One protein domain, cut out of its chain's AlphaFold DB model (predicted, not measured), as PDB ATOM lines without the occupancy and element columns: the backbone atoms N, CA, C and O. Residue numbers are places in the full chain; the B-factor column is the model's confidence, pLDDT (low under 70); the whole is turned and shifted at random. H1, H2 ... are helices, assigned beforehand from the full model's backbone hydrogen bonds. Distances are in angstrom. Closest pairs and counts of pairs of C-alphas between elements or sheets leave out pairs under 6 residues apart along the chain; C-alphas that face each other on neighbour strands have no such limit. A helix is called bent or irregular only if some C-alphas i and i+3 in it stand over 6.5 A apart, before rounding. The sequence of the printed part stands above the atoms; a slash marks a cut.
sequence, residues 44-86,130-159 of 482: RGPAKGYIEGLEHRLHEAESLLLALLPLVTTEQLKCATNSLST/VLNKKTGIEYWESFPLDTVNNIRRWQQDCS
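Overview. This is residues 44 to 86 and 130 to 159 of the 482 residues of the protein "Zn(2)-C6 fungal-type domain-containing protein" of Exophiala dermatitidis (strain ATCC 34100 / CBS 525.76 / NIH/UT8656) (UniProt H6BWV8). A long helix, H1, makes the longest axis and turns a corner into H2, whose residues 78 to 86 stick out; H3 packs near its start, and H4 lies on the same side. The printed part, 73 residues with four named helices, is all helix and loose, radius of gyration of the C-alphas 14.7 A. It spans 45 by 28 by 21 A.

Arrangement. H1, residues 50 to 71, touches H3, residues 136 to 141, with residues 50 to 57 alone, at a steep tilt of 50 degrees; C-alphas 53 and 137 are closest, 6.5 A. H2, residues 74 to 86, is only just apart from H1, at 8.3 A. H4, residues 148 to 159, touches no helix. Every O i to N i+4 pair is within hydrogen-bond range in H2, H3 and H4, 16 of 18 in H1.

Along the chain. H1 runs 32.6 A from C-alpha 50 (85.503, 100.201, 79.910), only just irregular: C-alphas 67 and 70 are 6.8 A apart. H4 ends at C-alpha 159 (108.879, 91.756, 80.661).

Size, cuts and confidence. Residues 87 to 129 are cut out, gap 21.0 A. Residues 130 to 135 have pLDDT under 70.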
ATOM      1  N   ARG A  44      78.703  99.483  68.521       76.56
ATOM      2  CA  ARG A  44      78.631 100.407  69.662       76.56
ATOM      3  C   ARG A  44      80.049 100.592  70.230       76.56
ATOM      4  O   ARG A  44      80.950  99.822  69.887       76.56
ATOM      5  N   GLY A  45      80.251 101.640  71.027       76.81
ATOM      6  CA  GLY A  45      81.566 101.973  71.586       76.81
ATOM      7  C   GLY A  45      82.182 100.849  72.439       76.81
ATOM      8  O   GLY A  45      81.629  99.748  72.517       76.81
ATOM      9  N   PRO A  46      83.323 101.112  73.100       80.94
ATOM     10  CA  PRO A  46      83.812 100.244  74.170       80.94
ATOM     11  C   PRO A  46      82.683  99.867  75.145       80.94
ATOM     12  O   PRO A  46      81.698 100.600  75.269       80.94
ATOM     13  N   ALA A  47      82.801  98.711  75.804       82.81
ATOM     14  CA  ALA A  47      81.775  98.253  76.739       82.81
ATOM     15  C   ALA A  47      81.472  99.331  77.798       82.81
ATOM     16  O   ALA A  47      82.361 100.097  78.176       82.81
ATOM     17  N   LYS A  48      80.223  99.407  78.281       81.69
ATOM     18  CA  LYS A  48      79.894 100.300  79.404       81.69
ATOM     19  C   LYS A  48      80.798  99.924  80.589       81.69
ATOM     20  O   LYS A  48      80.938  98.736  80.858       81.69
ATOM     21  N   GLY A  49      81.428 100.904  81.235       86.56
ATOM     22  CA  GLY A  49      82.451 100.673  82.260       86.56
ATOM     23  C   GLY A  49      83.891 100.527  81.744       86.56
ATOM     24  O   GLY A  49      84.818 100.660  82.528       86.56
ATOM     25  N   TYR A  50      84.132 100.331  80.439       88.50
ATOM     26  CA  TYR A  50      85.503 100.201  79.910       88.50
ATOM     27  C   TYR A  50      86.313 101.501  79.986       88.50
ATOM     28  O   TYR A  50      87.533 101.453  80.084       88.50
ATOM     29  N   ILE A  51      85.643 102.655  79.917       90.19
ATOM     30  CA  ILE A  51      86.282 103.968  80.083       90.19
ATOM     31  C   ILE A  51      86.491 104.242  81.580       90.19
ATOM     32  O   ILE A  51      87.623 104.447  81.991       90.19
ATOM     33  N   GLU A  52      85.442 104.066  82.389       91.56
ATOM     34  CA  GLU A  52      85.456 104.206  83.856       91.56
ATOM     35  C   GLU A  52      86.575 103.355  84.514       91.56
ATOM     36  O   GLU A  52      87.343 103.844  85.340       91.56
ATOM     37  N   GLY A  53      86.739 102.092  84.098       90.94
ATOM     38  CA  GLY A  53      87.813 101.208  84.578       90.94
ATOM     39  C   GLY A  53      89.211 101.549  84.042       90.94
ATOM     40  O   GLY A  53      90.206 101.274  84.709       90.94
ATOM     41  N   LEU A  54      89.307 102.180  82.865       91.62
ATOM     42  CA  LEU A  54      90.563 102.730  82.337       91.62
ATOM     43  C   LEU A  54      91.015 103.951  83.146       91.62
ATOM     44  O   LEU A  54      92.195 104.071  83.460       91.62
ATOM     45  N   GLU A  55      90.075 104.837  83.473       94.62
ATOM     46  CA  GLU A  55      90.293 106.054  84.261       94.62
ATOM     47  C   GLU A  55      90.708 105.696  85.695       94.62
ATOM     48  O   GLU A  55      91.723 106.196  86.179       94.62
ATOM     49  N   HIS A  56      90.018 104.742  86.328       94.38
ATOM     50  CA  HIS A  56      90.407 104.209  87.637       94.38
ATOM     51  C   HIS A  56      91.823 103.607  87.626       94.38
ATOM     52  O   HIS A  56      92.648 103.948  88.476       94.38
ATOM     53  N   ARG A  57      92.147 102.770  86.630       95.19
ATOM     54  CA  ARG A  57      93.477 102.151  86.514       95.19
ATOM     55  C   ARG A  57      94.590 103.159  86.215       95.19
ATOM     56  O   ARG A  57      95.730 102.957  86.633       95.19
ATOM     57  N   LEU A  58      94.285 104.233  85.488       95.75
ATOM     58  CA  LEU A  58      95.222 105.334  85.277       95.75
ATOM     59  C   LEU A  58      95.492 106.064  86.600       95.75
ATOM     60  O   LEU A  58      96.652 106.255  86.951       95.75
ATOM     61  N   HIS A  59      94.443 106.370  87.366       97.25
ATOM     62  CA  HIS A  59      94.555 107.019  88.671       97.25
ATOM     63  C   HIS A  59      95.377 106.196  89.682       97.25
ATOM     64  O   HIS A  59      96.225 106.763  90.373       97.25
ATOM     65  N   GLU A  60      95.193 104.867  89.753       96.44
ATOM     66  CA  GLU A  60      96.063 103.979  90.551       96.44
ATOM     67  C   GLU A  60      97.549 104.159  90.178       96.44
ATOM     68  O   GLU A  60      98.412 104.330  91.043       96.44
ATOM     69  N   ALA A  61      97.855 104.119  88.877       96.38
ATOM     70  CA  ALA A  61      99.223 104.151  88.368       96.38
ATOM     71  C   ALA A  61      99.892 105.527  88.536       96.38
ATOM     72  O   ALA A  61     101.072 105.592  88.880       96.38
ATOM     73  N   GLU A  62      99.148 106.616  88.332       97.38
ATOM     74  CA  GLU A  62      99.621 107.981  88.580       97.38
ATOM     75  C   GLU A  62      99.853 108.225  90.079       97.38
ATOM     76  O   GLU A  62     100.893 108.770  90.449       97.38
ATOM     77  N   SER A  63      98.965 107.728  90.950       97.50
ATOM     78  CA  SER A  63      99.128 107.810  92.412       97.50
ATOM     79  C   SER A  63     100.405 107.108  92.891       97.50
ATOM     80  O   SER A  63     101.183 107.689  93.650       97.50
ATOM     81  N   LEU A  64     100.669 105.885  92.410       96.25
ATOM     82  CA  LEU A  64     101.919 105.178  92.708       96.25
ATOM     83  C   LEU A  64     103.150 105.912  92.167       96.25
ATOM     84  O   LEU A  64     104.162 105.994  92.861       96.25
ATOM     85  N   LEU A  65     103.090 106.443  90.943       95.44
ATOM     86  CA  LEU A  65     104.215 107.163  90.346       95.44
ATOM     87  C   LEU A  65     104.565 108.416  91.160       95.44
ATOM     88  O   LEU A  65     105.737 108.637  91.462       95.44
ATOM     89  N   LEU A  66     103.561 109.197  91.568       96.50
ATOM     90  CA  LEU A  66     103.743 110.380  92.412       96.50
ATOM     91  C   LEU A  66     104.309 110.030  93.797       96.50
ATOM     92  O   LEU A  66     105.155 110.765  94.300       96.50
ATOM     93  N   ALA A  67     103.916 108.895  94.384       95.50
ATOM     94  CA  ALA A  67     104.485 108.404  95.642       95.50
ATOM     95  C   ALA A  67     105.939 107.902  95.506       95.50
ATOM     96  O   ALA A  67     106.708 107.975  96.463       95.50
ATOM     97  N   LEU A  68     106.332 107.405  94.327       95.06
ATOM     98  CA  LEU A  68     107.689 106.920  94.052       95.06
ATOM     99  C   LEU A  68     108.671 108.033  93.665       95.06
ATOM    100  O   LEU A  68     109.854 107.915  93.975       95.06
ATOM    101  N   LEU A  69     108.220 109.107  93.006       95.62
ATOM    102  CA  LEU A  69     109.100 110.177  92.511       95.62
ATOM    103  C   LEU A  69     110.028 110.798  93.581       95.62
ATOM    104  O   LEU A  69     111.206 110.965  93.271       95.62
ATOM    105  N   PRO A  70     109.600 111.072  94.834       96.56
ATOM    106  CA  PRO A  70     110.490 111.570  95.892       96.56
ATOM    107  C   PRO A  70     111.601 110.597  96.321       96.56
ATOM    108  O   PRO A  70     112.541 111.008  96.996       96.56
ATOM    109  N   LEU A  71     111.491 109.312  95.965       96.69
ATOM    110  CA  LEU A  71     112.445 108.251  96.311       96.69
ATOM    111  C   LEU A  71     113.439 107.945  95.175       96.69
ATOM    112  O   LEU A  71     114.366 107.158  95.368       96.69
ATOM    113  N   VAL A  72     113.241 108.530  93.989       96.25
ATOM    114  CA  VAL A  72     114.023 108.268  92.772       96.25
ATOM    115  C   VAL A  72     114.887 109.484  92.448       96.25
ATOM    116  O   VAL A  72     114.398 110.609  92.379       96.25
ATOM    117  N   THR A  73     116.185 109.281  92.217       96.75
ATOM    118  CA  THR A  73     117.093 110.397  91.911       96.75
ATOM    119  C   THR A  73     116.902 110.916  90.484       96.75
ATOM    120  O   THR A  73     116.501 110.178  89.581       96.75
ATOM    121  N   THR A  74     117.259 112.181  90.239       95.56
ATOM    122  CA  THR A  74     117.163 112.811  88.910       95.56
ATOM    123  C   THR A  74     117.875 112.004  87.822       95.56
ATOM    124  O   THR A  74     117.347 111.851  86.724       95.56
ATOM    125  N   GLU A  75     119.039 111.419  88.127       95.69
ATOM    126  CA  GLU A  75     119.784 110.589  87.173       95.69
ATOM    127  C   GLU A  75     119.112 109.225  86.931       95.69
ATOM    128  O   GLU A  75     119.067 108.766  85.791       95.69
ATOM    129  N   GLN A  76     118.498 108.603  87.947       94.94
ATOM    130  CA  GLN A  76     117.681 107.395  87.750       94.94
ATOM    131  C   GLN A  76     116.456 107.682  86.867       94.94
ATOM    132  O   GLN A  76     116.178 106.931  85.928       94.94
ATOM    133  N   LEU A  77     115.756 108.794  87.117       93.81
ATOM    134  CA  LEU A  77     114.594 109.227  86.338       93.81
ATOM    135  C   LEU A  77     114.969 109.547  84.878       93.81
ATOM    136  O   LEU A  77     114.264 109.156  83.945       93.81
ATOM    137  N   LYS A  78     116.116 110.195  84.666       94.31
ATOM    138  CA  LYS A  78     116.714 110.496  83.356       94.31
ATOM    139  C   LYS A  78     117.101 109.224  82.598       94.31
ATOM    140  O   LYS A  78     116.729 109.084  81.436       94.31
ATOM    141  N   CYS A  79     117.741 108.254  83.253       93.75
ATOM    142  CA  CYS A  79     118.011 106.936  82.669       93.75
ATOM    143  C   CYS A  79     116.718 106.211  82.252       93.75
ATOM    144  O   CYS A  79     116.647 105.680  81.139       93.75
ATOM    145  N   ALA A  80     115.671 106.242  83.085       90.56
ATOM    146  CA  ALA A  80     114.373 105.649  82.752       90.56
ATOM    147  C   ALA A  80     113.696 106.349  81.554       90.56
ATOM    148  O   ALA A  80     113.227 105.687  80.625       90.56
ATOM    149  N   THR A  81     113.709 107.684  81.527       91.44
ATOM    150  CA  THR A  81     113.095 108.505  80.467       91.44
ATOM    151  C   THR A  81     113.825 108.360  79.127       91.44
ATOM    152  O   THR A  81     113.190 108.219  78.075       91.44
ATOM    153  N   ASN A  82     115.159 108.303  79.151       92.19
ATOM    154  CA  ASN A  82     115.973 107.996  77.976       92.19
ATOM    155  C   ASN A  82     115.657 106.587  77.447       92.19
ATOM    156  O   ASN A  82     115.404 106.430  76.255       92.19
ATOM    157  N   SER A  83     115.568 105.581  78.327       88.25
ATOM    158  CA  SER A  83     115.217 104.204  77.934       88.25
ATOM    159  C   SER A  83     113.851 104.122  77.236       88.25
ATOM    160  O   SER A  83     113.721 103.484  76.190       88.25
ATOM    161  N   LEU A  84     112.839 104.823  77.762       86.00
ATOM    162  CA  LEU A  84     111.510 104.925  77.146       86.00
ATOM    163  C   LEU A  84     111.560 105.599  75.761       86.00
ATOM    164  O   LEU A  84     110.866 105.179  74.828       86.00
ATOM    165  N   SER A  85     112.421 106.605  75.604       84.25
ATOM    166  CA  SER A  85     112.644 107.301  74.332       84.25
ATOM    167  C   SER A  85     113.296 106.380  73.289       84.25
ATOM    168  O   SER A  85     112.833 106.317  72.149       84.25
ATOM    169  N   THR A  86     114.296 105.580  73.680       82.06
ATOM    170  CA  THR A  86     114.933 104.569  72.814       82.06
ATOM    171  C   THR A  86     113.944 103.491  72.362       82.06
ATOM    172  O   THR A  86     113.934 103.132  71.183       82.06
ATOM    173  N   VAL A 130      98.184  92.722  74.402       55.88
ATOM    174  CA  VAL A 130      97.203  93.324  73.484       55.88
ATOM    175  C   VAL A 130      95.805  93.200  74.088       55.88
ATOM    176  O   VAL A 130      95.006  92.343  73.706       55.88
ATOM    177  N   LEU A 131      95.519  94.062  75.065       60.06
ATOM    178  CA  LEU A 131      94.225  94.138  75.734       60.06
ATOM    179  C   LEU A 131      93.128  94.445  74.708       60.06
ATOM    180  O   LEU A 131      93.000  95.557  74.187       60.06
ATOM    181  N   ASN A 132      92.320  93.432  74.410       59.84
ATOM    182  CA  ASN A 132      91.127  93.608  73.601       59.84
ATOM    183  C   ASN A 132      90.051  94.357  74.415       59.84
ATOM    184  O   ASN A 132      90.046  94.353  75.644       59.84
ATOM    185  N   LYS A 133      89.085  94.964  73.717       57.41
ATOM    186  CA  LYS A 133      88.048  95.841  74.304       57.41
ATOM    187  C   LYS A 133      87.006  95.127  75.190       57.41
ATOM    188  O   LYS A 133      85.952  95.705  75.447       57.41
ATOM    189  N   LYS A 134      87.253  93.873  75.583       56.19
ATOM    190  CA  LYS A 134      86.404  93.092  76.489       56.19
ATOM    191  C   LYS A 134      87.193  92.579  77.697       56.19
ATOM    192  O   LYS A 134      86.773  92.848  78.809       56.19
ATOM    193  N   THR A 135      88.355  91.954  77.486       69.75
ATOM    194  CA  THR A 135      89.182  91.391  78.577       69.75
ATOM    195  C   THR A 135      90.195  92.380  79.168       69.75
ATOM    196  O   THR A 135      91.093  91.982  79.905       69.75
ATOM    197  N   GLY A 136      90.122  93.666  78.803       81.50
ATOM    198  CA  GLY A 136      91.084  94.673  79.260       81.50
ATOM    199  C   GLY A 136      91.032  94.928  80.767       81.50
ATOM    200  O   GLY A 136      92.077  94.978  81.406       81.50
ATOM    201  N   ILE A 137      89.821  95.021  81.328       86.25
ATOM    202  CA  ILE A 137      89.608  95.212  82.771       86.25
ATOM    203  C   ILE A 137      89.967  93.924  83.528       86.25
ATOM    204  O   ILE A 137      90.803  93.967  84.422       86.25
ATOM    205  N   GLU A 138      89.442  92.779  83.073       87.38
ATOM    206  CA  GLU A 138      89.707  91.427  83.606       87.38
ATOM    207  C   GLU A 138      91.225  91.127  83.730       87.38
ATOM    208  O   GLU A 138      91.687  90.488  84.677       87.38
ATOM    209  N   TYR A 139      92.035  91.636  82.789       88.12
ATOM    210  CA  TYR A 139      93.497  91.565  82.871       88.12
ATOM    211  C   TYR A 139      94.070  92.429  84.012       88.12
ATOM    212  O   TYR A 139      94.917  91.949  84.758       88.12
ATOM    213  N   TRP A 140      93.637  93.685  84.182       88.75
ATOM    214  CA  TRP A 140      94.146  94.548  85.262       88.75
ATOM    215  C   TRP A 140      93.696  94.083  86.653       88.75
ATOM    216  O   TRP A 140      94.479  94.176  87.594       88.75
ATOM    217  N   GLU A 141      92.502  93.500  86.769       89.38
ATOM    218  CA  GLU A 141      92.002  92.852  87.994       89.38
ATOM    219  C   GLU A 141      92.903  91.685  88.448       89.38
ATOM    220  O   GLU A 141      93.038  91.428  89.643       89.38
ATOM    221  N   SER A 142      93.601  91.022  87.518       90.38
ATOM    222  CA  SER A 142      94.587  89.966  87.821       90.38
ATOM    223  C   SER A 142      95.911  90.500  88.411       90.38
ATOM    224  O   SER A 142      96.737  89.726  88.923       90.38
ATOM    225  N   PHE A 143      96.113  91.822  88.343       93.25
ATOM    226  CA  PHE A 143      97.299  92.551  88.792       93.25
ATOM    227  C   PHE A 143      96.933  93.894  89.478       93.25
ATOM    228  O   PHE A 143      97.216  94.957  88.915       93.25
ATOM    229  N   PRO A 144      96.321  93.903  90.677       94.62
ATOM    230  CA  PRO A 144      96.050  95.143  91.418       94.62
ATOM    231  C   PRO A 144      97.321  95.970  91.690       94.62
ATOM    232  O   PRO A 144      98.431  95.436  91.679       94.62
ATOM    233  N   LEU A 145      97.183  97.276  91.936       95.06
ATOM    234  CA  LEU A 145      98.316  98.162  92.265       95.06
ATOM    235  C   LEU A 145      98.442  98.437  93.778       95.06
ATOM    236  O   LEU A 145      99.115  99.371  94.204       95.06
ATOM    237  N   ASP A 146      97.835  97.567  94.585       93.50
ATOM    238  CA  ASP A 146      97.755  97.617  96.049       93.50
ATOM    239  C   ASP A 146      99.057  97.245  96.780       93.50
ATOM    240  O   ASP A 146      99.327  97.721  97.882       93.50
ATOM    241  N   THR A 147      99.859  96.357  96.194       95.50
ATOM    242  CA  THR A 147     100.968  95.680  96.870       95.50
ATOM    243  C   THR A 147     102.183  95.537  95.967       95.50
ATOM    244  O   THR A 147     102.084  95.262  94.768       95.50
ATOM    245  N   VAL A 148     103.369  95.610  96.576       95.00
ATOM    246  CA  VAL A 148     104.659  95.394  95.896       95.00
ATOM    247  C   VAL A 148     104.682  94.057  95.144       95.00
ATOM    248  O   VAL A 148     105.208  93.989  94.037       95.00
ATOM    249  N   ASN A 149     104.059  93.007  95.689       96.19
ATOM    250  CA  ASN A 149     103.979  91.700  95.036       96.19
ATOM    251  C   ASN A 149     103.152  91.737  93.741       96.19
ATOM    252  O   ASN A 149     103.606  91.208  92.727       96.19
ATOM    253  N   ASN A 150     101.983  92.386  93.728       94.75
ATOM    254  CA  ASN A 150     101.173  92.496  92.512       94.75
ATOM    255  C   ASN A 150     101.828  93.413  91.465       94.75
ATOM    256  O   ASN A 150     101.884  93.046  90.289       94.75
ATOM    257  N   ILE A 151     102.445  94.518  91.895       94.62
ATOM    258  CA  ILE A 151     103.247  95.404  91.031       94.62
ATOM    259  C   ILE A 151     104.425  94.636  90.401       94.62
ATOM    260  O   ILE A 151     104.684  94.764  89.203       94.62
ATOM    261  N   ARG A 152     105.126  93.788  91.168       94.62
ATOM    262  CA  ARG A 152     106.254  92.979  90.670       94.62
ATOM    263  C   ARG A 152     105.806  91.843  89.751       94.62
ATOM    264  O   ARG A 152     106.462  91.623  88.735       94.62
ATOM    265  N   ARG A 153     104.670  91.189  90.028       93.56
ATOM    266  CA  ARG A 153     104.027  90.236  89.101       93.56
ATOM    267  C   ARG A 153     103.674  90.910  87.768       93.56
ATOM    268  O   ARG A 153     103.940  90.345  86.713       93.56
ATOM    269  N   TRP A 154     103.143  92.132  87.804       91.75
ATOM    270  CA  TRP A 154     102.824  92.911  86.603       91.75
ATOM    271  C   TRP A 154     104.071  93.354  85.821       91.75
ATOM    272  O   TRP A 154     104.099  93.256  84.593       91.75
ATOM    273  N   GLN A 155     105.132  93.774  86.521       90.81
ATOM    274  CA  GLN A 155     106.437  94.060  85.914       90.81
ATOM    275  C   GLN A 155     106.997  92.820  85.199       90.81
ATOM    276  O   GLN A 155     107.506  92.931  84.082       90.81
ATOM    277  N   GLN A 156     106.902  91.647  85.831       90.19
ATOM    278  CA  GLN A 156     107.347  90.373  85.265       90.19
ATOM    279  C   GLN A 156     106.537  89.990  84.023       90.19
ATOM    280  O   GLN A 156     107.147  89.658  83.013       90.19
ATOM    281  N   ASP A 157     105.205  90.115  84.046       88.00
ATOM    282  CA  ASP A 157     104.341  89.872  82.877       88.00
ATOM    283  C   ASP A 157     104.730  90.777  81.693       88.00
ATOM    284  O   ASP A 157     105.079  90.287  80.619       88.00
ATOM    285  N   CYS A 158     104.830  92.093  81.923       84.56
ATOM    286  CA  CYS A 158     105.238  93.068  80.902       84.56
ATOM    287  C   CYS A 158     106.670  92.863  80.363       84.56
ATOM    288  O   CYS A 158     107.004  93.404  79.307       84.56
ATOM    289  N   SER A 159     107.512  92.106  81.076       81.31
ATOM    290  CA  SER A 159     108.879  91.756  80.661       81.31
ATOM    291  C   SER A 159     108.957  90.375  79.988       81.31
ATOM    292  O   SER A 159     109.762  90.170  79.080       81.31
TER     293      SER A 159